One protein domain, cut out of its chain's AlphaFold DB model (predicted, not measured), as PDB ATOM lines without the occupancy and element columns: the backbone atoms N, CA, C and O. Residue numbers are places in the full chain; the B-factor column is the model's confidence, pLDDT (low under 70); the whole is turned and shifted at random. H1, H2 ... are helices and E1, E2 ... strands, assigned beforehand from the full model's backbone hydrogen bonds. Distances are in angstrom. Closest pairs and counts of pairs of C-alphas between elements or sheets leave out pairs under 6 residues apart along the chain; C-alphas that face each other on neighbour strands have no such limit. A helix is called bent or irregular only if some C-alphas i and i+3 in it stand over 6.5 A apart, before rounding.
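What this domain is: This is residues 16 to 209 of the 553 residues of an uncharacterized protein of Vibrio vulnificus (UniProt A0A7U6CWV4). Two small three-stranded sheets, E4 E5 E6 and E1 E2 E3, sit at either side of a core of crossed helices, H1, H4 and H5. H7 covers the far face of E4 E5 E6, H2 packs on H1 and H4, and H3 sits at the end of H1. The printed part has 194 residues, in the order H1 H2 E1 E2 E3 H3 H4 H5 E4 E5 H6 E6 H7; both sheets are antiparallel, in the orders E4 E5 E6 and E1 E2 E3. The class is mixed, helices and strands; the whole is compact, with a radius of gyration of the C-alphas of 17.2 A and spans of 56 by 39 by 31 A.

Where its parts are: Begin with E5, residues 150 to 159, 27.0 A long; find C-alpha 150 at (37.828, -19.963, 131.561). Beside it run E4, residues 140 to 144, and E6, residues 184 to 191, 20.8 A. The other sheet has E1, residues 52 to 57, E2, residues 60 to 66, and E3, residues 76 to 79. H1, residues 16 to 28, 18.3 A, begins at C-alpha 16 (30.899, -13.993, 134.699). Then find H2, residues 36 to 48, H3, 85 to 91, H4, 101 to 113, 18.5 A, H5, 123 to 136, H6, 161 to 167, and H7, 197 to 208, ending at C-alpha 208 (40.186, -24.944, 114.276). H5 is only just irregular: C-alphas 129 and 132 are 6.8 A apart.

How they stand to each other: In the hairpin E4 and E5, look at N 141 and O 154, 2.9 A; between E5 and E6, at N 157 and O 186, 2.8 A. This sheet makes three layers, helices on both faces: H4, H5 and H6 on one, H7 on the other. H4 runs across the strands at a height over the sheet of 9.5 A. H1, the hub, touches H4 about perpendicular, at 86 degrees, with the C-alphas of Gly 20 and Gly 106 closest, 3.8 A. H1 touches H5 at a steep tilt of 66 degrees, closest at Thr 27 and Ala 124, 4.1 A between C-alphas. H1 and H2 are on one face of the meander E1 E2 E3, each strand the antiparallel neighbour of the one before: two layers. There N 55 and O 63 are 2.9 A apart, N 64 and O 78 2.9 A. H1 and H3 only just touch, with 3 pairs of C-alphas within 8 A, closest Leu 28 and Ser 87, 5.2 A. Every O i to N i+4 pair is within hydrogen-bond range in H1, H2, H3, H4, H6 and H7; in H5, 7 of 10 are.

The domain as a whole: The C-alphas of Ile 71 and Lys 161, the two farthest apart, are 57.2 A apart. The printed part has no cut, and the link H6 to E6, 16 residues, is long. Mean pLDDT of the printed part is 92.0; residues 69 to 73 and 97 are under 70.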
ATOM      1  N   GLN A  16      30.355 -14.337 136.017       96.19
ATOM      2  CA  GLN A  16      30.899 -13.993 134.699       96.19
ATOM      3  C   GLN A  16      29.960 -13.079 133.896       96.19
ATOM      4  O   GLN A  16      30.430 -12.161 133.228       96.19
ATOM      5  N   ARG A  17      28.635 -13.277 133.961       95.94
ATOM      6  CA  ARG A  17      27.684 -12.372 133.289       95.94
ATOM      7  C   ARG A  17      27.706 -10.979 133.911       95.94
ATOM      8  O   ARG A  17      27.696 -10.007 133.167       95.94
ATOM      9  N   ALA A  18      27.782 -10.873 135.236       97.06
ATOM     10  CA  ALA A  18      27.880  -9.595 135.937       97.06
ATOM     11  C   ALA A  18      29.163  -8.837 135.557       97.06
ATOM     12  O   ALA A  18      29.090  -7.657 135.207       97.06
ATOM     13  N   LEU A  19      30.316  -9.520 135.510       97.88
ATOM     14  CA  LEU A  19      31.563  -8.943 134.989       97.88
ATOM     15  C   LEU A  19      31.390  -8.431 133.552       97.88
ATOM     16  O   LEU A  19      31.775  -7.305 133.235       97.88
ATOM     17  N   GLY A  20      30.769  -9.246 132.696       97.25
ATOM     18  CA  GLY A  20      30.490  -8.909 131.305       97.25
ATOM     19  C   GLY A  20      29.578  -7.700 131.123       97.25
ATOM     20  O   GLY A  20      29.864  -6.836 130.297       97.25
ATOM     21  N   VAL A  21      28.498  -7.613 131.902       96.88
ATOM     22  CA  VAL A  21      27.591  -6.458 131.905       96.88
ATOM     23  C   VAL A  21      28.328  -5.202 132.375       96.88
ATOM     24  O   VAL A  21      28.222  -4.162 131.724       96.88
ATOM     25  N   GLY A  22      29.121  -5.300 133.445       97.69
ATOM     26  CA  GLY A  22      29.908  -4.183 133.972       97.69
ATOM     27  C   GLY A  22      30.892  -3.618 132.946       97.69
ATOM     28  O   GLY A  22      30.852  -2.424 132.643       97.69
ATOM     29  N   VAL A  23      31.735  -4.465 132.340       98.00
ATOM     30  CA  VAL A  23      32.697  -3.996 131.323       98.00
ATOM     31  C   VAL A  23      32.008  -3.473 130.067       98.00
ATOM     32  O   VAL A  23      32.482  -2.507 129.468       98.00
ATOM     33  N   PHE A  24      30.865  -4.046 129.689       96.75
ATOM     34  CA  PHE A  24      30.079  -3.572 128.555       96.75
ATOM     35  C   PHE A  24      29.547  -2.151 128.783       96.75
ATOM     36  O   PHE A  24      29.800  -1.266 127.964       96.75
ATOM     37  N   ILE A  25      28.880  -1.905 129.916       96.50
ATOM     38  CA  ILE A  25      28.380  -0.571 130.277       96.50
ATOM     39  C   ILE A  25      29.544   0.422 130.384       96.50
ATOM     40  O   ILE A  25      29.479   1.507 129.807       96.50
ATOM     41  N   ALA A  26      30.636   0.048 131.060       96.69
ATOM     42  CA  ALA A  26      31.812   0.903 131.201       96.69
ATOM     43  C   ALA A  26      32.403   1.285 129.830       96.69
ATOM     44  O   ALA A  26      32.714   2.453 129.599       96.69
ATOM     45  N   THR A  27      32.478   0.330 128.897       95.69
ATOM     46  CA  THR A  27      32.959   0.551 127.523       95.69
ATOM     47  C   THR A  27      32.059   1.511 126.743       95.69
ATOM     48  O   THR A  27      32.553   2.424 126.079       95.69
ATOM     49  N   LEU A  28      30.736   1.337 126.831       94.88
ATOM     50  CA  LEU A  28      29.772   2.164 126.098       94.88
ATOM     51  C   LEU A  28      29.505   3.531 126.740       94.88
ATOM     52  O   LEU A  28      29.028   4.443 126.063       94.88
ATOM     53  N   SER A  29      29.862   3.715 128.011       95.06
ATOM     54  CA  SER A  29      29.753   5.010 128.688       95.06
ATOM     55  C   SER A  29      30.601   6.110 128.045       95.06
ATOM     56  O   SER A  29      30.320   7.289 128.231       95.06
ATOM     57  N   GLY A  30      31.679   5.738 127.341       91.81
ATOM     58  CA  GLY A  30      32.680   6.674 126.821       91.81
ATOM     59  C   GLY A  30      33.487   7.411 127.901       91.81
ATOM     60  O   GLY A  30      34.301   8.263 127.561       91.81
ATOM     61  N   LYS A  31      33.265   7.100 129.187       93.81
ATOM     62  CA  LYS A  31      33.869   7.783 130.345       93.81
ATOM     63  C   LYS A  31      34.813   6.895 131.151       93.81
ATOM     64  O   LYS A  31      35.522   7.398 132.017       93.81
ATOM     65  N   CYS A  32      34.803   5.582 130.924       94.62
ATOM     66  CA  CYS A  32      35.724   4.675 131.601       94.62
ATOM     67  C   CYS A  32      37.154   4.993 131.164       94.62
ATOM     68  O   CYS A  32      37.422   4.983 129.968       94.62
ATOM     69  N   ASN A  33      38.015   5.300 132.140       95.19
ATOM     70  CA  ASN A  33      39.442   5.603 131.990       95.19
ATOM     71  C   ASN A  33      40.340   4.563 132.704       95.19
ATOM     72  O   ASN A  33      41.535   4.788 132.895       95.19
ATOM     73  N   LEU A  34      39.755   3.449 133.156       96.69
ATOM     74  CA  LEU A  34      40.411   2.455 134.003       96.69
ATOM     75  C   LEU A  34      41.233   1.458 133.178       96.69
ATOM     76  O   LEU A  34      40.880   1.117 132.044       96.69
ATOM     77  N   SER A  35      42.310   0.935 133.771       98.12
ATOM     78  CA  SER A  35      42.994  -0.239 133.223       98.12
ATOM     79  C   SER A  35      42.124  -1.492 133.357       98.12
ATOM     80  O   SER A  35      41.217  -1.550 134.194       98.12
ATOM     81  N   ILE A  36      42.416  -2.520 132.560       98.38
ATOM     82  CA  ILE A  36      41.731  -3.817 132.627       98.38
ATOM     83  C   ILE A  36      41.816  -4.426 134.034       98.38
ATOM     84  O   ILE A  36      40.788  -4.845 134.567       98.38
ATOM     85  N   SER A  37      43.000  -4.452 134.657       98.12
ATOM     86  CA  SER A  37      43.178  -4.973 136.022       98.12
ATOM     87  C   SER A  37      42.349  -4.205 137.042       98.12
ATOM     88  O   SER A  37      41.654  -4.814 137.850       98.12
ATOM     89  N   THR A  38      42.395  -2.873 136.988       97.44
ATOM     90  CA  THR A  38      41.683  -2.006 137.932       97.44
ATOM     91  C   THR A  38      40.176  -2.210 137.813       97.44
ATOM     92  O   THR A  38      39.507  -2.429 138.822       97.44
ATOM     93  N   LEU A  39      39.642  -2.214 136.587       97.50
ATOM     94  CA  LEU A  39      38.221  -2.457 136.352       97.50
ATOM     95  C   LEU A  39      37.802  -3.858 136.825       97.50
ATOM     96  O   LEU A  39      36.777  -3.987 137.492       97.50
ATOM     97  N   TYR A  40      38.597  -4.892 136.530       98.00
ATOM     98  CA  TYR A  40      38.324  -6.252 136.996       98.00
ATOM     99  C   TYR A  40      38.302  -6.339 138.525       98.00
ATOM    100  O   TYR A  40      37.352  -6.887 139.071       98.00
ATOM    101  N   ILE A  41      39.287  -5.766 139.226       97.31
ATOM    102  CA  ILE A  41      39.351  -5.767 140.698       97.31
ATOM    103  C   ILE A  41      38.139  -5.049 141.305       97.31
ATOM    104  O   ILE A  41      37.569  -5.531 142.281       97.31
ATOM    105  N   ILE A  42      37.729  -3.910 140.738       95.62
ATOM    106  CA  ILE A  42      36.545  -3.174 141.204       95.62
ATOM    107  C   ILE A  42      35.289  -4.028 141.036       95.62
ATOM    108  O   ILE A  42      34.544  -4.212 141.997       95.62
ATOM    109  N   LEU A  43      35.063  -4.568 139.834       96.50
ATOM    110  CA  LEU A  43      33.855  -5.336 139.537       96.50
ATOM    111  C   LEU A  43      33.812  -6.659 140.309       96.50
ATOM    112  O   LEU A  43      32.799  -6.943 140.934       96.50
ATOM    113  N   SER A  44      34.893  -7.444 140.309       96.94
ATOM    114  CA  SER A  44      34.966  -8.736 141.018       96.94
ATOM    115  C   SER A  44      34.688  -8.579 142.511       96.94
ATOM    116  O   SER A  44      33.774  -9.220 143.026       96.94
ATOM    117  N   ASN A  45      35.377  -7.648 143.181       95.50
ATOM    118  CA  ASN A  45      35.136  -7.361 144.594       95.50
ATOM    119  C   ASN A  45      33.702  -6.880 144.845       95.50
ATOM    120  O   ASN A  45      33.087  -7.285 145.829       95.50
ATOM    121  N   ALA A  46      33.162  -6.004 143.993       95.06
ATOM    122  CA  ALA A  46      31.804  -5.501 144.165       95.06
ATOM    123  C   ALA A  46      30.757  -6.611 143.996       95.06
ATOM    124  O   ALA A  46      29.830  -6.686 144.794       95.06
ATOM    125  N   ILE A  47      30.927  -7.499 143.014       95.44
ATOM    126  CA  ILE A  47      30.029  -8.633 142.765       95.44
ATOM    127  C   ILE A  47      30.099  -9.643 143.919       95.44
ATOM    128  O   ILE A  47      29.060 -10.023 144.448       95.44
ATOM    129  N   GLU A  48      31.299 -10.040 144.353       95.00
ATOM    130  CA  GLU A  48      31.494 -11.024 145.435       95.00
ATOM    131  C   GLU A  48      30.950 -10.559 146.788       95.00
ATOM    132  O   GLU A  48      30.585 -11.379 147.625       95.00
ATOM    133  N   ASN A  49      30.905  -9.245 147.009       94.81
ATOM    134  CA  ASN A  49      30.401  -8.654 148.244       94.81
ATOM    135  C   ASN A  49      28.967  -8.109 148.114       94.81
ATOM    136  O   ASN A  49      28.529  -7.416 149.030       94.81
ATOM    137  N   GLU A  50      28.274  -8.363 146.997       94.25
ATOM    138  CA  GLU A  50      26.916  -7.859 146.718       94.25
ATOM    139  C   GLU A  50      26.798  -6.321 146.838       94.25
ATOM    140  O   GLU A  50      25.828  -5.779 147.359       94.25
ATOM    141  N   LYS A  51      27.817  -5.591 146.366       94.44
ATOM    142  CA  LYS A  51      27.918  -4.117 146.405       94.44
ATOM    143  C   LYS A  51      27.843  -3.465 145.030       94.44
ATOM    144  O   LYS A  51      28.492  -2.444 144.781       94.44
ATOM    145  N   ILE A  52      27.103  -4.074 144.118       95.12
ATOM    146  CA  ILE A  52      26.911  -3.558 142.772       95.12
ATOM    147  C   ILE A  52      25.435  -3.611 142.414       95.12
ATOM    148  O   ILE A  52      24.820  -4.671 142.479       95.12
ATOM    149  N   ASP A  53      24.902  -2.471 141.986       95.81
ATOM    150  CA  ASP A  53      23.532  -2.373 141.493       95.81
ATOM    151  C   ASP A  53      23.560  -2.148 139.987       95.81
ATOM    152  O   ASP A  53      24.080  -1.139 139.504       95.81
ATOM    153  N   PHE A  54      22.990  -3.093 139.241       96.19
ATOM    154  CA  PHE A  54      22.786  -2.982 137.800       96.19
ATOM    155  C   PHE A  54      21.363  -2.504 137.506       96.19
ATOM    156  O   PHE A  54      20.391  -3.079 137.994       96.19
ATOM    157  N   ILE A  55      21.232  -1.497 136.644       96.06
ATOM    158  CA  ILE A  55      19.937  -0.996 136.179       96.06
ATOM    159  C   ILE A  55      19.674  -1.531 134.775       96.06
ATOM    160  O   ILE A  55      20.493  -1.378 133.862       96.06
ATOM    161  N   PHE A  56      18.494  -2.127 134.597       93.94
ATOM    162  CA  PHE A  56      18.028  -2.675 133.328       93.94
ATOM    163  C   PHE A  56      16.765  -1.958 132.843       93.94
ATOM    164  O   PHE A  56      15.924  -1.534 133.631       93.94
ATOM    165  N   THR A  57      16.582  -1.886 131.527       91.56
ATOM    166  CA  THR A  57      15.324  -1.465 130.896       91.56
ATOM    167  C   THR A  57      14.910  -2.524 129.887       91.56
ATOM    168  O   THR A  57      15.647  -2.786 128.939       91.56
ATOM    169  N   ASN A  58      13.748  -3.152 130.091       88.69
ATOM    170  CA  ASN A  58      13.271  -4.277 129.272       88.69
ATOM    171  C   ASN A  58      14.313  -5.411 129.166       88.69
ATOM    172  O   ASN A  58      14.587  -5.924 128.082       88.69
ATOM    173  N   GLY A  59      14.964  -5.730 130.291       86.75
ATOM    174  CA  GLY A  59      16.025  -6.741 130.374       86.75
ATOM    175  C   GLY A  59      17.355  -6.348 129.719       86.75
ATOM    176  O   GLY A  59      18.260  -7.174 129.647       86.75
ATOM    177  N   ARG A  60      17.512  -5.106 129.245       89.00
ATOM    178  CA  ARG A  60      18.768  -4.601 128.666       89.00
ATOM    179  C   ARG A  60      19.541  -3.760 129.676       89.00
ATOM    180  O   ARG A  60      18.931  -2.860 130.256       89.00
ATOM    181  N   PRO A  61      20.846  -3.995 129.878       92.62
ATOM    182  CA  PRO A  61      21.639  -3.197 130.805       92.62
ATOM    183  C   PRO A  61      21.716  -1.733 130.362       92.62
ATOM    184  O   PRO A  61      21.875  -1.454 129.172       92.62
ATOM    185  N   ARG A  62      21.609  -0.806 131.319       94.69
ATOM    186  CA  ARG A  62      21.681   0.649 131.098       94.69
ATOM    187  C   ARG A  62      22.790   1.311 131.903       94.69
ATOM    188  O   ARG A  62      23.552   2.095 131.341       94.69
ATOM    189  N   SER A  63      22.897   0.989 133.183       95.88
ATOM    190  CA  SER A  63      23.906   1.564 134.072       95.88
ATOM    191  C   SER A  63      24.264   0.610 135.206       95.88
ATOM    192  O   SER A  63      23.582  -0.395 135.422       95.88
ATOM    193  N   PHE A  64      25.359   0.904 135.900       96.69
ATOM    194  CA  PHE A  64      25.680   0.269 137.169       96.69
ATOM    195  C   PHE A  64      26.321   1.250 138.148       96.69
ATOM    196  O   PHE A  64      26.982   2.209 137.737       96.69
ATOM    197  N   SER A  65      26.148   0.963 139.438       95.56
ATOM    198  CA  SER A  65      26.783   1.677 140.549       95.56
ATOM    199  C   SER A  65      27.527   0.693 141.443       95.56
ATOM    200  O   SER A  65      26.990  -0.369 141.751       95.56
ATOM    201  N   VAL A  66      28.739   1.038 141.880       92.56
ATOM    202  CA  VAL A  66      29.501   0.272 142.880       92.56
ATOM    203  C   VAL A  66      29.574   1.059 144.185       92.56
ATOM    204  O   VAL A  66      29.997   2.216 144.187       92.56
ATOM    205  N   TYR A  67      29.200   0.416 145.294       88.62
ATOM    206  CA  TYR A  67      29.156   1.032 146.621       88.62
ATOM    207  C   TYR A  67      30.389   0.667 147.452       88.62
ATOM    208  O   TYR A  67      30.751  -0.504 147.602       88.62
ATOM    209  N   GLY A  68      31.036   1.675 148.035       78.62
ATOM    210  CA  GLY A  68      32.096   1.467 149.017       78.62
ATOM    211  C   GLY A  68      31.554   1.194 150.423       78.62
ATOM    212  O   GLY A  68      30.375   1.377 150.710       78.62
ATOM    213  N   LYS A  69      32.427   0.704 151.313       57.41
ATOM    214  CA  LYS A  69      32.085   0.431 152.725       57.41
ATOM    215  C   LYS A  69      31.975   1.713 153.563       57.41
ATOM    216  O   LYS A  69      31.330   1.681 154.606       57.41
ATOM    217  N   ASP A  70      32.562   2.811 153.090       60.62
ATOM    218  CA  ASP A  70      32.540   4.108 153.756       60.62
ATOM    219  C   ASP A  70      31.586   5.052 153.019       60.62
ATOM    220  O   ASP A  70      31.686   5.230 151.807       60.62
ATOM    221  N   ILE A  71      30.688   5.706 153.761       51.88
ATOM    222  CA  ILE A  71      29.664   6.641 153.245       51.88
ATOM    223  C   ILE A  71      30.288   7.820 152.454       51.88
ATOM    224  O   ILE A  71      29.591   8.506 151.713       51.88
ATOM    225  N   ASN A  72      31.611   8.009 152.550       54.69
ATOM    226  CA  ASN A  72      32.380   9.057 151.875       54.69
ATOM    227  C   ASN A  72      33.309   8.566 150.744       54.69
ATOM    228  O   ASN A  72      34.049   9.380 150.200       54.69
ATOM    229  N   SER A  73      33.340   7.272 150.403       58.03
ATOM    230  CA  SER A  73      34.128   6.809 149.248       58.03
ATOM    231  C   SER A  73      33.367   7.043 147.943       58.03
ATOM    232  O   SER A  73      32.176   6.736 147.878       58.03
ATOM    233  N   ASP A  74      34.056   7.553 146.919       70.75
ATOM    234  CA  ASP A  74      33.492   7.868 145.604       70.75
ATOM    235  C   ASP A  74      32.690   6.685 145.034       70.75
ATOM    236  O   ASP A  74      33.228   5.603 144.781       70.75
ATOM    237  N   VAL A  75      31.386   6.892 144.828       82.88
ATOM    238  CA  VAL A  75      30.525   5.929 144.132       82.88
ATOM    239  C   VAL A  75      30.961   5.892 142.673       82.88
ATOM    240  O   VAL A  75      30.863   6.891 141.958       82.88
ATOM    241  N   ILE A  76      31.427   4.732 142.215       90.00
ATOM    242  CA  ILE A  76      31.721   4.536 140.796       90.00
ATOM    243  C   ILE A  76      30.393   4.295 140.088       90.00
ATOM    244  O   ILE A  76      29.728   3.292 140.344       90.00
ATOM    245  N   TYR A  77      30.029   5.211 139.193       93.38
ATOM    246  CA  TYR A  77      28.817   5.137 138.385       93.38
ATOM    247  C   TYR A  77      29.162   5.180 136.899       93.38
ATOM    248  O   TYR A  77      29.841   6.099 136.434       93.38
ATOM    249  N   TYR A  78      28.643   4.214 136.144       93.69
ATOM    250  CA  TYR A  78      28.695   4.225 134.687       93.69
ATOM    251  C   TYR A  78      27.308   4.020 134.099       93.69
ATOM    252  O   TYR A  78      26.550   3.157 134.531       93.69
ATOM    253  N   GLU A  79      27.015   4.775 133.048       93.88
ATOM    254  CA  GLU A  79      25.781   4.692 132.275       93.88
ATOM    255  C   GLU A  79      26.116   4.697 130.790       93.88
ATOM    256  O   GLU A  79      27.037   5.400 130.365       93.88
ATOM    257  N   ILE A  80      25.385   3.902 130.010       92.06
ATOM    258  CA  ILE A  80      25.528   3.868 128.556       92.06
ATOM    259  C   ILE A  80      25.185   5.248 127.991       92.06
ATOM    260  O   ILE A  80      24.042   5.697 128.054       92.06
ATOM    261  N   ASP A  81      26.170   5.888 127.366       92.81
ATOM    262  CA  ASP A  81      25.969   7.118 126.613       92.81
ATOM    263  C   ASP A  81      25.754   6.769 125.138       92.81
ATOM    264  O   ASP A  81      26.701   6.442 124.423       92.81
ATOM    265  N   ASN A  82      24.508   6.851 124.663       86.94
ATOM    266  CA  ASN A  82      24.146   6.576 123.266       86.94
ATOM    267  C   ASN A  82      24.857   7.492 122.250       86.94
ATOM    268  O   ASN A  82      24.907   7.169 121.062       86.94
ATOM    269  N   LEU A  83      25.396   8.634 122.686       88.31
ATOM    270  CA  LEU A  83      26.124   9.572 121.834       88.31
ATOM    271  C   LEU A  83      27.632   9.311 121.809       88.31
ATOM    272  O   LEU A  83      28.318   9.875 120.939       88.31
ATOM    273  N   SER A  84      28.140   8.454 122.700       88.62
ATOM    274  CA  SER A  84      29.555   8.099 122.756       88.62
ATOM    275  C   SER A  84      30.014   7.449 121.449       88.62
ATOM    276  O   SER A  84      29.240   6.825 120.713       88.62
ATOM    277  N   LEU A  85      31.303   7.599 121.132       86.69
ATOM    278  CA  LEU A  85      31.890   6.965 119.952       86.69
ATOM    279  C   LEU A  85      31.755   5.434 120.028       86.69
ATOM    280  O   LEU A  85      31.371   4.813 119.040       86.69
ATOM    281  N   SER A  86      31.987   4.841 121.203       86.88
ATOM    282  CA  SER A  86      31.832   3.401 121.440       86.88
ATOM    283  C   SER A  86      30.403   2.925 121.186       86.88
ATOM    284  O   SER A  86      30.211   1.913 120.520       86.88
ATOM    285  N   SER A  87      29.397   3.675 121.648       85.25
ATOM    286  CA  SER A  87      27.980   3.376 121.410       85.25
ATOM    287  C   SER A  87      27.604   3.454 119.937       85.25
ATOM    288  O   SER A  87      26.914   2.572 119.433       85.25
ATOM    289  N   LYS A  88      28.102   4.466 119.217       84.88
ATOM    290  CA  LYS A  88      27.895   4.599 117.765       84.88
ATOM    291  C   LYS A  88      28.560   3.475 116.976       84.88
ATOM    292  O   LYS A  88      27.994   2.998 115.999       84.88
ATOM    293  N   ILE A  89      29.758   3.056 117.389       82.94
ATOM    294  CA  ILE A  89      30.425   1.893 116.800       82.94
ATOM    295  C   ILE A  89      29.571   0.657 117.074       82.94
ATOM    296  O   ILE A  89      29.207  -0.040 116.136       82.94
ATOM    297  N   PHE A  90      29.176   0.426 118.326       84.81
ATOM    298  CA  PHE A  90      28.422  -0.759 118.719       84.81
ATOM    299  C   PHE A  90      27.036  -0.859 118.072       84.81
ATOM    300  O   PHE A  90      26.639  -1.948 117.678       84.81
ATOM    301  N   SER A  91      26.309   0.247 117.886       78.31
ATOM    302  CA  SER A  91      24.999   0.222 117.215       78.31
ATOM    303  C   SER A  91      25.069  -0.195 115.743       78.31
ATOM    304  O   SER A  91      24.054  -0.586 115.174       78.31
ATOM    305  N   SER A  92      26.258  -0.153 115.134       73.50
ATOM    306  CA  SER A  92      26.497  -0.669 113.782       73.50
ATOM    307  C   SER A  92      26.848  -2.163 113.742       73.50
ATOM    308  O   SER A  92      26.991  -2.731 112.660       73.50
ATOM    309  N   ILE A  93      26.995  -2.806 114.904       78.56
ATOM    310  CA  ILE A  93      27.446  -4.189 115.027       78.56
ATOM    311  C   ILE A  93      26.248  -5.139 115.127       78.56
ATOM    312  O   ILE A  93      25.388  -5.007 115.994       78.56
ATOM    313  N   SER A  94      26.234  -6.161 114.269       70.50
ATOM    314  CA  SER A  94      25.370  -7.332 114.412       70.50
ATOM    315  C   SER A  94      25.937  -8.299 115.454       70.50
ATOM    316  O   SER A  94      27.076  -8.746 115.318       70.50
ATOM    317  N   LEU A  95      25.145  -8.662 116.461       75.19
ATOM    318  CA  LEU A  95      25.532  -9.664 117.456       75.19
ATOM    319  C   LEU A  95      24.945 -11.021 117.091       75.19
ATOM    320  O   LEU A  95      23.785 -11.115 116.695       75.19
ATOM    321  N   ASN A  96      25.733 -12.074 117.286       71.56
ATOM    322  CA  ASN A  96      25.234 -13.437 117.200       71.56
ATOM    323  C   ASN A  96      24.322 -13.728 118.407       71.56
ATOM    324  O   ASN A  96      24.781 -13.746 119.550       71.56
ATOM    325  N   SER A  97      23.031 -13.956 118.154       66.44
ATOM    326  CA  SER A  97      22.001 -14.177 119.179       66.44
ATOM    327  C   SER A  97      22.165 -15.475 119.970       66.44
ATOM    328  O   SER A  97      21.580 -15.599 121.045       66.44
ATOM    329  N   ASN A  98      22.947 -16.427 119.456       71.88
ATOM    330  CA  ASN A  98      23.147 -17.737 120.080       71.88
ATOM    331  C   ASN A  98      24.273 -17.731 121.124       71.88
ATOM    332  O   ASN A  98      24.465 -18.718 121.832       71.88
ATOM    333  N   LEU A  99      25.024 -16.634 121.231       82.00
ATOM    334  CA  LEU A  99      26.089 -16.490 122.213       82.00
ATOM    335  C   LEU A  99      25.564 -15.858 123.501       82.00
ATOM    336  O   LEU A  99      24.855 -14.852 123.481       82.00
ATOM    337  N   ASP A 100      26.018 -16.383 124.638       90.56
ATOM    338  CA  ASP A 100      25.928 -15.678 125.916       90.56
ATOM    339  C   ASP A 100      26.937 -14.520 125.929       90.56
ATOM    340  O   ASP A 100      28.034 -14.610 126.488       90.56
ATOM    341  N   PHE A 101      26.574 -13.449 125.223       92.31
ATOM    342  CA  PHE A 101      27.425 -12.295 124.947       92.31
ATOM    343  C   PHE A 101      28.084 -11.751 126.219       92.31
ATOM    344  O   PHE A 101      29.296 -11.543 126.250       92.31
ATOM    345  N   TYR A 102      27.308 -11.586 127.293       94.81
ATOM    346  CA  TYR A 102      27.827 -11.060 128.552       94.81
ATOM    347  C   TYR A 102      28.766 -12.047 129.244       94.81
ATOM    348  O   TYR A 102      29.847 -11.638 129.660       94.81
ATOM    349  N   ARG A 103      28.444 -13.349 129.311       95.50
ATOM    350  CA  ARG A 103      29.389 -14.337 129.869       95.50
ATOM    351  C   ARG A 103      30.717 -14.322 129.110       95.50
ATOM    352  O   ARG A 103      31.773 -14.349 129.737       95.50
ATOM    353  N   VAL A 104      30.676 -14.228 127.780       96.44
ATOM    354  CA  VAL A 104      31.882 -14.147 126.942       96.44
ATOM    355  C   VAL A 104      32.718 -12.914 127.294       96.44
ATOM    356  O   VAL A 104      33.914 -13.059 127.537       96.44
ATOM    357  N   LEU A 105      32.113 -11.724 127.393       97.50
ATOM    358  CA  LEU A 105      32.837 -10.507 127.785       97.50
ATOM    359  C   LEU A 105      33.456 -10.612 129.186       97.50
ATOM    360  O   LEU A 105      34.595 -10.190 129.377       97.50
ATOM    361  N   GLY A 106      32.739 -11.204 130.145       97.94
ATOM    362  CA  GLY A 106      33.261 -11.448 131.491       97.94
ATOM    363  C   GLY A 106      34.473 -12.377 131.491       97.94
ATOM    364  O   GLY A 106      35.481 -12.066 132.121       97.94
ATOM    365  N   ASN A 107      34.422 -13.460 130.708       98.00
ATOM    366  CA  ASN A 107      35.555 -14.372 130.542       98.00
ATOM    367  C   ASN A 107      36.773 -13.668 129.919       98.00
ATOM    368  O   ASN A 107      37.899 -13.886 130.360       98.00
ATOM    369  N   PHE A 108      36.565 -12.815 128.909       98.44
ATOM    370  CA  PHE A 108      37.643 -11.997 128.347       98.44
ATOM    371  C   PHE A 108      38.240 -11.059 129.401       98.44
ATOM    372  O   PHE A 108      39.462 -10.988 129.505       98.44
ATOM    373  N   LEU A 109      37.408 -10.369 130.193       98.56
ATOM    374  CA  LEU A 109      37.874  -9.442 131.230       98.56
ATOM    375  C   LEU A 109      38.777 -10.150 132.240       98.56
ATOM    376  O   LEU A 109      39.877  -9.674 132.506       98.56
ATOM    377  N   GLU A 110      38.333 -11.297 132.749       98.31
ATOM    378  CA  GLU A 110      39.087 -12.113 133.698       98.31
ATOM    379  C   GLU A 110      40.432 -12.560 133.097       98.31
ATOM    380  O   GLU A 110      41.497 -12.271 133.645       98.31
ATOM    381  N   LEU A 111      40.418 -13.169 131.907       98.38
ATOM    382  CA  LEU A 111      41.638 -13.634 131.235       98.38
ATOM    383  C   LEU A 111      42.632 -12.499 130.935       98.38
ATOM    384  O   LEU A 111      43.846 -12.685 131.059       98.38
ATOM    385  N   LEU A 112      42.135 -11.327 130.531       98.19
ATOM    386  CA  LEU A 112      42.959 -10.151 130.257       98.19
ATOM    387  C   LEU A 112      43.543  -9.564 131.552       98.19
ATOM    388  O   LEU A 112      44.717  -9.192 131.559       98.19
ATOM    389  N   ALA A 113      42.768  -9.530 132.640       98.19
ATOM    390  CA  ALA A 113      43.200  -9.016 133.941       98.19
ATOM    391  C   ALA A 113      44.324  -9.853 134.566       98.19
ATOM    392  O   ALA A 113      45.211  -9.294 135.204       98.19
ATOM    393  N   PHE A 114      44.343 -11.168 134.324       97.88
ATOM    394  CA  PHE A 114      45.443 -12.046 134.745       97.88
ATOM    395  C   PHE A 114      46.602 -12.124 133.738       97.88
ATOM    396  O   PHE A 114      47.631 -12.751 134.002       97.88
ATOM    397  N   SER A 115      46.479 -11.492 132.570       95.50
ATOM    398  CA  SER A 115      47.549 -11.450 131.580       95.50
ATOM    399  C   SER A 115      48.472 -10.255 131.821       95.50
ATOM    400  O   SER A 115      48.117  -9.118 131.518       95.50
ATOM    401  N   LYS A 116      49.730 -10.526 132.196       93.75
ATOM    402  CA  LYS A 116      50.775  -9.513 132.459       93.75
ATOM    403  C   LYS A 116      50.898  -8.408 131.396       93.75
ATOM    404  O   LYS A 116      51.248  -7.284 131.729       93.75
ATOM    405  N   LEU A 117      50.672  -8.725 130.118       92.19
ATOM    406  CA  LEU A 117      50.726  -7.739 129.031       92.19
ATOM    407  C   LEU A 117      49.464  -6.868 128.946       92.19
ATOM    408  O   LEU A 117      49.561  -5.690 128.632       92.19
ATOM    409  N   HIS A 118      48.297  -7.469 129.169       95.56
ATOM    410  CA  HIS A 118      47.000  -6.879 128.835       95.56
ATOM    411  C   HIS A 118      46.387  -6.137 130.016       95.56
ATOM    412  O   HIS A 118      45.660  -5.175 129.815       95.56
ATOM    413  N   GLN A 119      46.715  -6.545 131.241       97.00
ATOM    414  CA  GLN A 119      46.132  -6.013 132.467       97.00
ATOM    415  C   GLN A 119      46.266  -4.475 132.598       97.00
ATOM    416  O   GLN A 119      45.403  -3.832 133.187       97.00
ATOM    417  N   GLU A 120      47.305  -3.877 132.003       96.75
ATOM    418  CA  GLU A 120      47.568  -2.428 132.037       96.75
ATOM    419  C   GLU A 120      46.914  -1.656 130.880       96.75
ATOM    420  O   GLU A 120      46.975  -0.428 130.838       96.75
ATOM    421  N   TYR A 121      46.316  -2.343 129.904       96.56
ATOM    422  CA  TYR A 121      45.636  -1.668 128.804       96.56
ATOM    423  C   TYR A 121      44.376  -0.968 129.290       96.56
ATOM    424  O   TYR A 121      43.723  -1.397 130.241       96.56
ATOM    425  N   HIS A 122      44.026   0.113 128.601       97.56
ATOM    426  CA  HIS A 122      42.805   0.848 128.865       97.56
ATOM    427  C   HIS A 122      41.580  -0.013 128.517       97.56
ATOM    428  O   HIS A 122      41.443  -0.471 127.380       97.56
ATOM    429  N   ALA A 123      40.708  -0.263 129.500       97.12
ATOM    430  CA  ALA A 123      39.679  -1.292 129.399       97.12
ATOM    431  C   ALA A 123      38.671  -1.007 128.279       97.12
ATOM    432  O   ALA A 123      38.457  -1.863 127.422       97.12
ATOM    433  N   ALA A 124      38.102   0.201 128.243       95.88
ATOM    434  CA  ALA A 124      37.094   0.552 127.243       95.88
ATOM    435  C   ALA A 124      37.655   0.495 125.813       95.88
ATOM    436  O   ALA A 124      37.030  -0.098 124.931       95.88
ATOM    437  N   ASP A 125      38.858   1.037 125.591       95.31
ATOM    438  CA  ASP A 125      39.489   1.027 124.265       95.31
ATOM    439  C   ASP A 125      39.836  -0.386 123.805       95.31
ATOM    440  O   ASP A 125      39.622  -0.734 122.641       95.31
ATOM    441  N   TYR A 126      40.360  -1.220 124.706       96.62
ATOM    442  CA  TYR A 126      40.702  -2.590 124.353       96.62
ATOM    443  C   TYR A 126      39.451  -3.397 124.011       96.62
ATOM    444  O   TYR A 126      39.425  -4.090 122.995       96.62
ATOM    445  N   PHE A 127      38.388  -3.273 124.810       96.94
ATOM    446  CA  PHE A 127      37.157  -4.016 124.572       96.94
ATOM    447  C   PHE A 127      36.493  -3.626 123.253       96.94
ATOM    448  O   PHE A 127      36.173  -4.513 122.462       96.94
ATOM    449  N   ILE A 128      36.344  -2.328 122.967       94.25
ATOM    450  CA  ILE A 128      35.677  -1.884 121.735       94.25
ATOM    451  C   ILE A 128      36.470  -2.236 120.468       94.25
ATOM    452  O   ILE A 128      35.865  -2.531 119.438       94.25
ATOM    453  N   LYS A 129      37.809  -2.262 120.536       93.31
ATOM    454  CA  LYS A 129      38.678  -2.513 119.369       93.31
ATOM    455  C   LYS A 129      39.091  -3.973 119.189       93.31
ATOM    456  O   LYS A 129      39.313  -4.394 118.057       93.31
ATOM    457  N   SER A 130      39.211  -4.725 120.284       95.19
ATOM    458  CA  SER A 130      39.898  -6.027 120.305       95.19
ATOM    459  C   SER A 130      39.058  -7.194 120.824       95.19
ATOM    460  O   SER A 130      39.368  -8.338 120.505       95.19
ATOM    461  N   VAL A 131      37.993  -6.938 121.595       96.44
ATOM    462  CA  VAL A 131      37.152  -8.002 122.182       96.44
ATOM    463  C   VAL A 131      35.774  -8.052 121.539       96.44
ATOM    464  O   VAL A 131      35.345  -9.107 121.084       96.44
ATOM    465  N   ILE A 132      35.076  -6.920 121.455       94.75
ATOM    466  CA  ILE A 132      33.733  -6.863 120.872       94.75
ATOM    467  C   ILE A 132      33.738  -7.335 119.410       94.75
ATOM    468  O   ILE A 132      32.911  -8.186 119.093       94.75
ATOM    469  N   PRO A 133      34.654  -6.890 118.524       93.88
ATOM    470  CA  PRO A 133      34.608  -7.310 117.127       93.88
ATOM    471  C   PRO A 133      34.674  -8.832 116.903       93.88
ATOM    472  O   PRO A 133      33.784  -9.355 116.227       93.88
ATOM    473  N   PRO A 134      35.634  -9.588 117.479       94.69
ATOM    474  CA  PRO A 134      35.638 -11.038 117.317       94.69
ATOM    475  C   PRO A 134      34.437 -11.704 117.985       94.69
ATOM    476  O   PRO A 134      33.957 -12.703 117.464       94.69
ATOM    477  N   VAL A 135      33.907 -11.173 119.091       93.88
ATOM    478  CA  VAL A 135      32.692 -11.727 119.711       93.88
ATOM    479  C   VAL A 135      31.490 -11.588 118.777       93.88
ATOM    480  O   VAL A 135      30.764 -12.558 118.564       93.88
ATOM    481  N   SER A 136      31.325 -10.427 118.150       89.56
ATOM    482  CA  SER A 136      30.234 -10.155 117.212       89.56
ATOM    483  C   SER A 136      30.279 -11.048 115.975       89.56
ATOM    484  O   SER A 136      29.249 -11.577 115.561       89.56
ATOM    485  N   TYR A 137      31.476 -11.291 115.433       88.88
ATOM    486  CA  TYR A 137      31.677 -12.202 114.301       88.88
ATOM    487  C   TYR A 137      31.834 -13.674 114.700       88.88
ATOM    488  O   TYR A 137      32.030 -14.525 113.837       88.88
ATOM    489  N   SER A 138      31.755 -14.007 115.995       92.12
ATOM    490  CA  SER A 138      32.052 -15.357 116.509       92.12
ATOM    491  C   SER A 138      33.454 -15.865 116.117       92.12
ATOM    492  O   SER A 138      33.680 -17.061 115.953       92.12
ATOM    493  N   PHE A 139      34.419 -14.955 115.971       95.19
ATOM    494  CA  PHE A 139      35.826 -15.239 115.681       95.19
ATOM    495  C   PHE A 139      36.660 -15.358 116.951       95.19
ATOM    496  O   PHE A 139      37.702 -14.718 117.120       95.19
ATOM    497  N   PHE A 140      36.179 -16.187 117.868       96.75
ATOM    498  CA  PHE A 140      36.896 -16.532 119.080       96.75
ATOM    499  C   PHE A 140      36.593 -17.971 119.499       96.75
ATOM    500  O   PHE A 140      35.623 -18.582 119.054       96.75
ATOM    501  N   TYR A 141      37.437 -18.521 120.365       96.81
ATOM    502  CA  TYR A 141      37.188 -19.800 121.018       96.81
ATOM    503  C   TYR A 141      37.668 -19.722 122.466       96.81
ATOM    504  O   TYR A 141      38.839 -19.420 122.715       96.81
ATOM    505  N   LEU A 142      36.756 -19.976 123.404       96.94
ATOM    506  CA  LEU A 142      37.022 -19.999 124.841       96.94
ATOM    507  C   LEU A 142      37.299 -21.426 125.305       96.94
ATOM    508  O   LEU A 142      36.584 -22.356 124.937       96.94
ATOM    509  N   TYR A 143      38.318 -21.579 126.142       96.81
ATOM    510  CA  TYR A 143      38.683 -22.847 126.752       96.81
ATOM    511  C   TYR A 143      38.302 -22.829 128.226       96.81
ATOM    512  O   TYR A 143      38.664 -21.897 128.949       96.81
ATOM    513  N   TYR A 144      37.604 -23.873 128.662       96.19
ATOM    514  CA  TYR A 144      37.128 -24.030 130.030       96.19
ATOM    515  C   TYR A 144      37.722 -25.279 130.661       96.19
ATOM    516  O   TYR A 144      37.947 -26.280 129.980       96.19
ATOM    517  N   ASN A 145      37.978 -25.219 131.963       95.00
ATOM    518  CA  ASN A 145      38.341 -26.403 132.730       95.00
ATOM    519  C   ASN A 145      37.084 -27.191 133.146       95.00
ATOM    520  O   ASN A 145      35.956 -26.793 132.865       95.00
ATOM    521  N   GLU A 146      37.283 -28.298 133.860       94.56
ATOM    522  CA  GLU A 146      36.204 -29.173 134.343       94.56
ATOM    523  C   GLU A 146      35.199 -28.474 135.280       94.56
ATOM    524  O   GLU A 146      34.095 -28.970 135.474       94.56
ATOM    525  N   LYS A 147      35.563 -27.319 135.852       93.69
ATOM    526  CA  LYS A 147      34.709 -26.495 136.724       93.69
ATOM    527  C   LYS A 147      34.056 -25.321 135.983       93.69
ATOM    528  O   LYS A 147      33.598 -24.379 136.618       93.69
ATOM    529  N   GLU A 148      34.074 -25.341 134.652       92.38
ATOM    530  CA  GLU A 148      33.597 -24.261 133.780       92.38
ATOM    531  C   GLU A 148      34.288 -22.896 133.965       92.38
ATOM    532  O   GLU A 148      33.773 -21.871 133.506       92.38
ATOM    533  N   HIS A 149      35.471 -22.851 134.584       93.88
ATOM    534  CA  HIS A 149      36.250 -21.616 134.644       93.88
ATOM    535  C   HIS A 149      37.042 -21.433 133.348       93.88
ATOM    536  O   HIS A 149      37.679 -22.394 132.887       93.88
ATOM    537  N   PRO A 150      37.031 -20.227 132.748       96.62
ATOM    538  CA  PRO A 150      37.828 -19.963 131.561       96.62
ATOM    539  C   PRO A 150      39.311 -20.068 131.929       96.62
ATOM    540  O   PRO A 150      39.729 -19.496 132.927       96.62
ATOM    541  N   TYR A 151      40.117 -20.778 131.137       97.25
ATOM    542  CA  TYR A 151      41.580 -20.810 131.311       97.25
ATOM    543  C   TYR A 151      42.354 -20.236 130.118       97.25
ATOM    544  O   TYR A 151      43.564 -19.998 130.199       97.25
ATOM    545  N   GLY A 152      41.665 -20.002 129.003       97.75
ATOM    546  CA  GLY A 152      42.253 -19.376 127.836       97.75
ATOM    547  C   GLY A 152      41.221 -18.954 126.808       97.75
ATOM    548  O   GLY A 152      40.086 -19.429 126.796       97.75
ATOM    549  N   VAL A 153      41.636 -18.061 125.919       97.62
ATOM    550  CA  VAL A 153      40.850 -17.650 124.761       97.62
ATOM    551  C   VAL A 153      41.767 -17.417 123.577       97.62
ATOM    552  O   VAL A 153      42.901 -16.959 123.725       97.62
ATOM    553  N   ILE A 154      41.265 -17.729 122.393       97.12
ATOM    554  CA  ILE A 154      41.808 -17.212 121.147       97.12
ATOM    555  C   ILE A 154      40.789 -16.293 120.494       97.12
ATOM    556  O   ILE A 154      39.607 -16.622 120.482       97.12
ATOM    557  N   SER A 155      41.252 -15.197 119.904       97.06
ATOM    558  CA  SER A 155      40.493 -14.415 118.933       97.06
ATOM    559  C   SER A 155      41.264 -14.305 117.620       97.06
ATOM    560  O   SER A 155      42.500 -14.319 117.581       97.06
ATOM    561  N   TRP A 156      40.537 -14.229 116.514       97.44
ATOM    562  CA  TRP A 156      41.133 -14.076 115.195       97.44
ATOM    563  C   TRP A 156      40.312 -13.140 114.322       97.44
ATOM    564  O   TRP A 156      39.180 -12.781 114.623       97.44
ATOM    565  N   ALA A 157      40.912 -12.769 113.206       96.62
ATOM    566  CA  ALA A 157      40.275 -12.054 112.127       96.62
ATOM    567  C   ALA A 157      40.477 -12.808 110.815       96.62
ATOM    568  O   ALA A 157      41.451 -13.547 110.629       96.62
ATOM    569  N   ARG A 158      39.540 -12.600 109.896       95.88
ATOM    570  CA  ARG A 158      39.591 -13.075 108.518       95.88
ATOM    571  C   ARG A 158      39.750 -11.845 107.628       95.88
ATOM    572  O   ARG A 158      38.797 -11.103 107.407       95.88
ATOM    573  N   VAL A 159      40.983 -11.589 107.198       95.75
ATOM    574  CA  VAL A 159      41.392 -10.345 106.534       95.75
ATOM    575  C   VAL A 159      41.576 -10.517 105.029       95.75
ATOM    576  O   VAL A 159      41.853 -11.620 104.549       95.75
ATOM    577  N   SER A 160      41.465  -9.421 104.278       95.12
ATOM    578  CA  SER A 160      41.744  -9.418 102.837       95.12
ATOM    579  C   SER A 160      43.207  -9.746 102.520       95.12
ATOM    580  O   SER A 160      44.112  -9.631 103.354       95.12
ATOM    581  N   LYS A 161      43.484 -10.111 101.271       94.50
ATOM    582  CA  LYS A 161      44.831 -10.268 100.712       94.50
ATOM    583  C   LYS A 161      45.669  -9.014 100.862       94.50
ATOM    584  O   LYS A 161      46.853  -9.123 101.197       94.50
ATOM    585  N   THR A 162      45.086  -7.852 100.590       94.12
ATOM    586  CA  THR A 162      45.759  -6.555 100.708       94.12
ATOM    587  C   THR A 162      46.151  -6.270 102.155       94.12
ATOM    588  O   THR A 162      47.330  -6.019 102.420       94.12
ATOM    589  N   LEU A 163      45.223  -6.416 103.103       94.75
ATOM    590  CA  LEU A 163      45.496  -6.204 104.524       94.75
ATOM    591  C   LEU A 163      46.459  -7.258 105.092       94.75
ATOM    592  O   LEU A 163      47.414  -6.910 105.781       94.75
ATOM    593  N   SER A 164      46.294  -8.531 104.730       94.44
ATOM    594  CA  SER A 164      47.198  -9.621 105.122       94.44
ATOM    595  C   SER A 164      48.652  -9.334 104.739       94.44
ATOM    596  O   SER A 164      49.548  -9.500 105.564       94.44
ATOM    597  N   ARG A 165      48.903  -8.852 103.513       93.25
ATOM    598  CA  ARG A 165      50.257  -8.489 103.054       93.25
ATOM    599  C   ARG A 165      50.862  -7.354 103.870       93.25
ATOM    600  O   ARG A 165      52.057  -7.372 104.144       93.25
ATOM    601  N   ARG A 166      50.054  -6.370 104.259       94.56
ATOM    602  CA  ARG A 166      50.506  -5.283 105.130       94.56
ATOM    603  C   ARG A 166      50.827  -5.808 106.526       94.56
ATOM    604  O   ARG A 166      51.923  -5.584 107.021       94.56
ATOM    605  N   LEU A 167      49.950  -6.631 107.096       93.25
ATOM    606  CA  LEU A 167      50.145  -7.261 108.404       93.25
ATOM    607  C   LEU A 167      51.358  -8.189 108.480       93.25
ATOM    608  O   LEU A 167      51.847  -8.451 109.575       93.25
ATOM    609  N   GLU A 168      51.879  -8.690 107.362       91.19
ATOM    610  CA  GLU A 168      53.151  -9.419 107.358       91.19
ATOM    611  C   GLU A 168      54.370  -8.508 107.575       91.19
ATOM    612  O   GLU A 168      55.410  -9.000 108.009       91.19
ATOM    613  N   ASN A 169      54.245  -7.202 107.322       89.69
ATOM    614  CA  ASN A 169      55.355  -6.245 107.315       89.69
ATOM    615  C   ASN A 169      55.255  -5.181 108.419       89.69
ATOM    616  O   ASN A 169      56.274  -4.773 108.967       89.69
ATOM    617  N   GLU A 170      54.043  -4.760 108.780       90.25
ATOM    618  CA  GLU A 170      53.780  -3.674 109.729       90.25
ATOM    619  C   GLU A 170      52.811  -4.093 110.842       90.25
ATOM    620  O   GLU A 170      52.066  -5.067 110.714       90.25
ATOM    621  N   PHE A 171      52.860  -3.389 111.976       87.94
ATOM    622  CA  PHE A 171      51.834  -3.473 113.017       87.94
ATOM    623  C   PHE A 171      50.711  -2.506 112.651       87.94
ATOM    624  O   PHE A 171      50.981  -1.329 112.416       87.94
ATOM    625  N   LEU A 172      49.475  -2.997 112.601       90.56
ATOM    626  CA  LEU A 172      48.308  -2.195 112.250       90.56
ATOM    627  C   LEU A 172      47.214  -2.371 113.285       90.56
ATOM    628  O   LEU A 172      46.953  -3.477 113.753       90.56
ATOM    629  N   GLU A 173      46.559  -1.263 113.595       89.25
ATOM    630  CA  GLU A 173      45.319  -1.258 114.351       89.25
ATOM    631  C   GLU A 173      44.152  -1.605 113.422       89.25
ATOM    632  O   GLU A 173      44.102  -1.143 112.281       89.25
ATOM    633  N   PHE A 174      43.232  -2.443 113.899       92.94
ATOM    634  CA  PHE A 174      42.087  -2.894 113.115       92.94
ATOM    635  C   PHE A 174      40.906  -1.952 113.328       92.94
ATOM    636  O   PHE A 174      40.518  -1.661 114.461       92.94
ATOM    637  N   SER A 175      40.269  -1.544 112.236       90.81
ATOM    638  CA  SER A 175      38.887  -1.082 112.272       90.81
ATOM    639  C   SER A 175      37.931  -2.273 112.390       90.81
ATOM    640  O   SER A 175      38.284  -3.411 112.083       90.81
ATOM    641  N   TYR A 176      36.673  -2.028 112.767       88.94
ATOM    642  CA  TYR A 176      35.658  -3.086 112.859       88.94
ATOM    643  C   TYR A 176      35.467  -3.868 111.541       88.94
ATOM    644  O   TYR A 176      35.218  -5.073 111.563       88.94
ATOM    645  N   LYS A 177      35.624  -3.203 110.387       89.88
ATOM    646  CA  LYS A 177      35.497  -3.833 109.063       89.88
ATOM    647  C   LYS A 177      36.680  -4.741 108.727       89.88
ATOM    648  O   LYS A 177      36.511  -5.704 107.985       89.88
ATOM    649  N   ASP A 178      37.855  -4.470 109.293       94.19
ATOM    650  CA  ASP A 178      39.063  -5.247 109.013       94.19
ATOM    651  C   ASP A 178      38.959  -6.680 109.541       94.19
ATOM    652  O   ASP A 178      39.420  -7.603 108.867       94.19
ATOM    653  N   TRP A 179      38.284  -6.876 110.682       94.69
ATOM    654  CA  TRP A 179      38.098  -8.176 111.342       94.69
ATOM    655  C   TRP A 179      37.475  -9.250 110.444       94.69
ATOM    656  O   TRP A 179      37.778 -10.434 110.613       94.69
ATOM    657  N   TRP A 180      36.643  -8.843 109.483       93.81
ATOM    658  CA  TRP A 180      35.986  -9.736 108.533       93.81
ATOM    659  C   TRP A 180      36.130  -9.243 107.084       93.81
ATOM    660  O   TRP A 180      35.214  -9.366 106.281       93.81
ATOM    661  N   SER A 181      37.288  -8.688 106.716       93.69
ATOM    662  CA  SER A 181      37.541  -8.109 105.382       93.69
ATOM    663  C   SER A 181      37.925  -9.106 104.275       93.69
ATOM    664  O   SER A 181      37.995  -8.722 103.110       93.69
ATOM    665  N   GLY A 182      38.183 -10.376 104.596       94.38
ATOM    666  CA  GLY A 182      38.527 -11.407 103.605       94.38
ATOM    667  C   GLY A 182      38.616 -12.793 104.228       94.38
ATOM    668  O   GLY A 182      37.886 -13.065 105.171       94.38
ATOM    669  N   GLU A 183      39.497 -13.663 103.739       94.06
ATOM    670  CA  GLU A 183      39.593 -15.059 104.207       94.06
ATOM    671  C   GLU A 183      40.885 -15.406 104.936       94.06
ATOM    672  O   GLU A 183      41.000 -16.468 105.557       94.06
ATOM    673  N   ARG A 184      41.889 -14.533 104.879       94.38
ATOM    674  CA  ARG A 184      43.219 -14.857 105.387       94.38
ATOM    675  C   ARG A 184      43.253 -14.707 106.886       94.38
ATOM    676  O   ARG A 184      42.794 -13.715 107.440       94.38
ATOM    677  N   LEU A 185      43.815 -15.703 107.543       95.44
ATOM    678  CA  LEU A 185      43.757 -15.779 108.985       95.44
ATOM    679  C   LEU A 185      44.813 -14.876 109.638       95.44
ATOM    680  O   LEU A 185      46.015 -15.009 109.382       95.44
ATOM    681  N   PHE A 186      44.354 -13.997 110.525       95.94
ATOM    682  CA  PHE A 186      45.197 -13.251 111.450       95.94
ATOM    683  C   PHE A 186      44.802 -13.605 112.883       95.94
ATOM    684  O   PHE A 186      43.655 -13.395 113.269       95.94
ATOM    685  N   ILE A 187      45.721 -14.164 113.670       95.75
ATOM    686  CA  ILE A 187      45.462 -14.408 115.091       95.75
ATOM    687  C   ILE A 187      45.720 -13.114 115.839       95.75
ATOM    688  O   ILE A 187      46.845 -12.609 115.821       95.75
ATOM    689  N   TYR A 188      44.671 -12.601 116.473       95.00
ATOM    690  CA  TYR A 188      44.728 -11.336 117.180       95.00
ATOM    691  C   TYR A 188      45.228 -11.564 118.608       95.00
ATOM    692  O   TYR A 188      46.330 -11.133 118.932       95.00
ATOM    693  N   ASP A 189      44.496 -12.356 119.401       94.56
ATOM    694  CA  ASP A 189      44.912 -12.740 120.751       94.56
ATOM    695  C   ASP A 189      45.003 -14.252 120.934       94.56
ATOM    696  O   ASP A 189      44.137 -15.008 120.503       94.56
ATOM    697  N   ILE A 190      46.033 -14.681 121.665       95.19
ATOM    698  CA  ILE A 190      46.080 -15.977 122.349       95.19
ATOM    699  C   ILE A 190      46.333 -15.673 123.824       95.19
ATOM    700  O   ILE A 190      47.467 -15.394 124.222       95.19
ATOM    701  N   LEU A 191      45.279 -15.722 124.634       95.81
ATOM    702  CA  LEU A 191      45.360 -15.514 126.075       95.81
ATOM    703  C   LEU A 191      45.350 -16.868 126.774       95.81
ATOM    704  O   LEU A 191      44.437 -17.670 126.597       95.81
ATOM    705  N   ALA A 192      46.377 -17.111 127.577       96.56
ATOM    706  CA  ALA A 192      46.490 -18.291 128.428       96.56
ATOM    707  C   ALA A 192      47.292 -17.918 129.684       96.56
ATOM    708  O   ALA A 192      48.431 -18.376 129.837       96.56
ATOM    709  N   PRO A 193      46.754 -17.034 130.548       96.50
ATOM    710  CA  PRO A 193      47.505 -16.455 131.665       96.50
ATOM    711  C   PRO A 193      48.040 -17.512 132.646       96.50
ATOM    712  O   PRO A 193      49.061 -17.281 133.287       96.50
ATOM    713  N   TRP A 194      47.426 -18.699 132.685       96.19
ATOM    714  CA  TRP A 194      47.818 -19.813 133.554       96.19
ATOM    715  C   TRP A 194      48.610 -20.937 132.858       96.19
ATOM    716  O   TRP A 194      48.764 -22.016 133.419       96.19
ATOM    717  N   GLY A 195      49.155 -20.704 131.655       91.19
ATOM    718  CA  GLY A 195      50.179 -21.587 131.070       91.19
ATOM    719  C   GLY A 195      49.723 -22.611 130.017       91.19
ATOM    720  O   GLY A 195      50.530 -23.445 129.611       91.19
ATOM    721  N   CYS A 196      48.499 -22.527 129.488       93.75
ATOM    722  CA  CYS A 196      47.960 -23.503 128.517       93.75
ATOM    723  C   CYS A 196      48.203 -23.163 127.029       93.75
ATOM    724  O   CYS A 196      47.600 -23.760 126.138       93.75
ATOM    725  N   ALA A 197      49.088 -22.210 126.712       92.25
ATOM    726  CA  ALA A 197      49.273 -21.723 125.338       92.25
ATOM    727  C   ALA A 197      49.673 -22.826 124.334       92.25
ATOM    728  O   ALA A 197      49.241 -22.804 123.182       92.25
ATOM    729  N   THR A 198      50.481 -23.807 124.755       92.38
ATOM    730  CA  THR A 198      50.910 -24.924 123.893       92.38
ATOM    731  C   THR A 198      49.739 -25.818 123.493       92.38
ATOM    732  O   THR A 198      49.638 -26.224 122.333       92.38
ATOM    733  N   GLU A 199      48.841 -26.109 124.435       94.06
ATOM    734  CA  GLU A 199      47.638 -26.897 124.177       94.06
ATOM    735  C   GLU A 199      46.716 -26.172 123.201       94.06
ATOM    736  O   GLU A 199      46.310 -26.767 122.200       94.06
ATOM    737  N   ILE A 200      46.485 -24.877 123.437       94.25
ATOM    738  CA  ILE A 200      45.701 -24.018 122.550       94.25
ATOM    739  C   ILE A 200      46.297 -24.059 121.142       94.25
ATOM    740  O   ILE A 200      45.612 -24.469 120.214       94.25
ATOM    741  N   CYS A 201      47.588 -23.756 120.962       91.44
ATOM    742  CA  CYS A 201      48.249 -23.787 119.648       91.44
ATOM    743  C   CYS A 201      48.120 -25.144 118.926       91.44
ATOM    744  O   CYS A 201      47.940 -25.197 117.703       91.44
ATOM    745  N   ARG A 202      48.185 -26.257 119.667       90.88
ATOM    746  CA  ARG A 202      47.950 -27.599 119.116       90.88
ATOM    747  C   ARG A 202      46.495 -27.770 118.675       90.88
ATOM    748  O   ARG A 202      46.258 -28.319 117.603       90.88
ATOM    749  N   HIS A 203      45.537 -27.289 119.463       93.00
ATOM    750  CA  HIS A 203      44.120 -27.306 119.105       93.00
ATOM    751  C   HIS A 203      43.841 -26.466 117.846       93.00
ATOM    752  O   HIS A 203      43.162 -26.945 116.938       93.00
ATOM    753  N   LEU A 204      44.448 -25.279 117.725       92.19
ATOM    754  CA  LEU A 204      44.306 -24.415 116.546       92.19
ATOM    755  C   LEU A 204      44.721 -25.118 115.258       92.19
ATOM    756  O   LEU A 204      43.976 -25.122 114.285       92.19
ATOM    757  N   SER A 205      45.913 -25.716 115.259       87.62
ATOM    758  CA  SER A 205      46.475 -26.342 114.060       87.62
ATOM    759  C   SER A 205      45.744 -27.617 113.647       87.62
ATOM    760  O   SER A 205      45.658 -27.903 112.456       87.62
ATOM    761  N   LYS A 206      45.211 -28.379 114.610       88.19
ATOM    762  CA  LYS A 206      44.581 -29.677 114.341       88.19
ATOM    763  C   LYS A 206      43.077 -29.609 114.108       88.19
ATOM    764  O   LYS A 206      42.571 -30.442 113.365       88.19
ATOM    765  N   ASN A 207      42.385 -28.663 114.741       89.81
ATOM    766  CA  ASN A 207      40.921 -28.674 114.802       89.81
ATOM    767  C   ASN A 207      40.288 -27.383 114.285       89.81
ATOM    768  O   ASN A 207      39.287 -27.453 113.585       89.81
ATOM    769  N   LEU A 208      40.853 -26.212 114.595       91.06
ATOM    770  CA  LEU A 208      40.186 -24.944 114.276       91.06
ATOM    771  C   LEU A 208      40.549 -24.409 112.884       91.06
ATOM    772  O   LEU A 208      39.692 -23.940 112.143       91.06
ATOM    773  N   PHE A 209      41.826 -24.502 112.514       92.81
ATOM    774  CA  PHE A 209      42.382 -23.918 111.289       92.81
ATOM    775  C   PHE A 209      43.121 -24.957 110.447       92.81
ATOM    776  O   PHE A 209      44.086 -24.641 109.757       92.81
TER     777      PHE A 209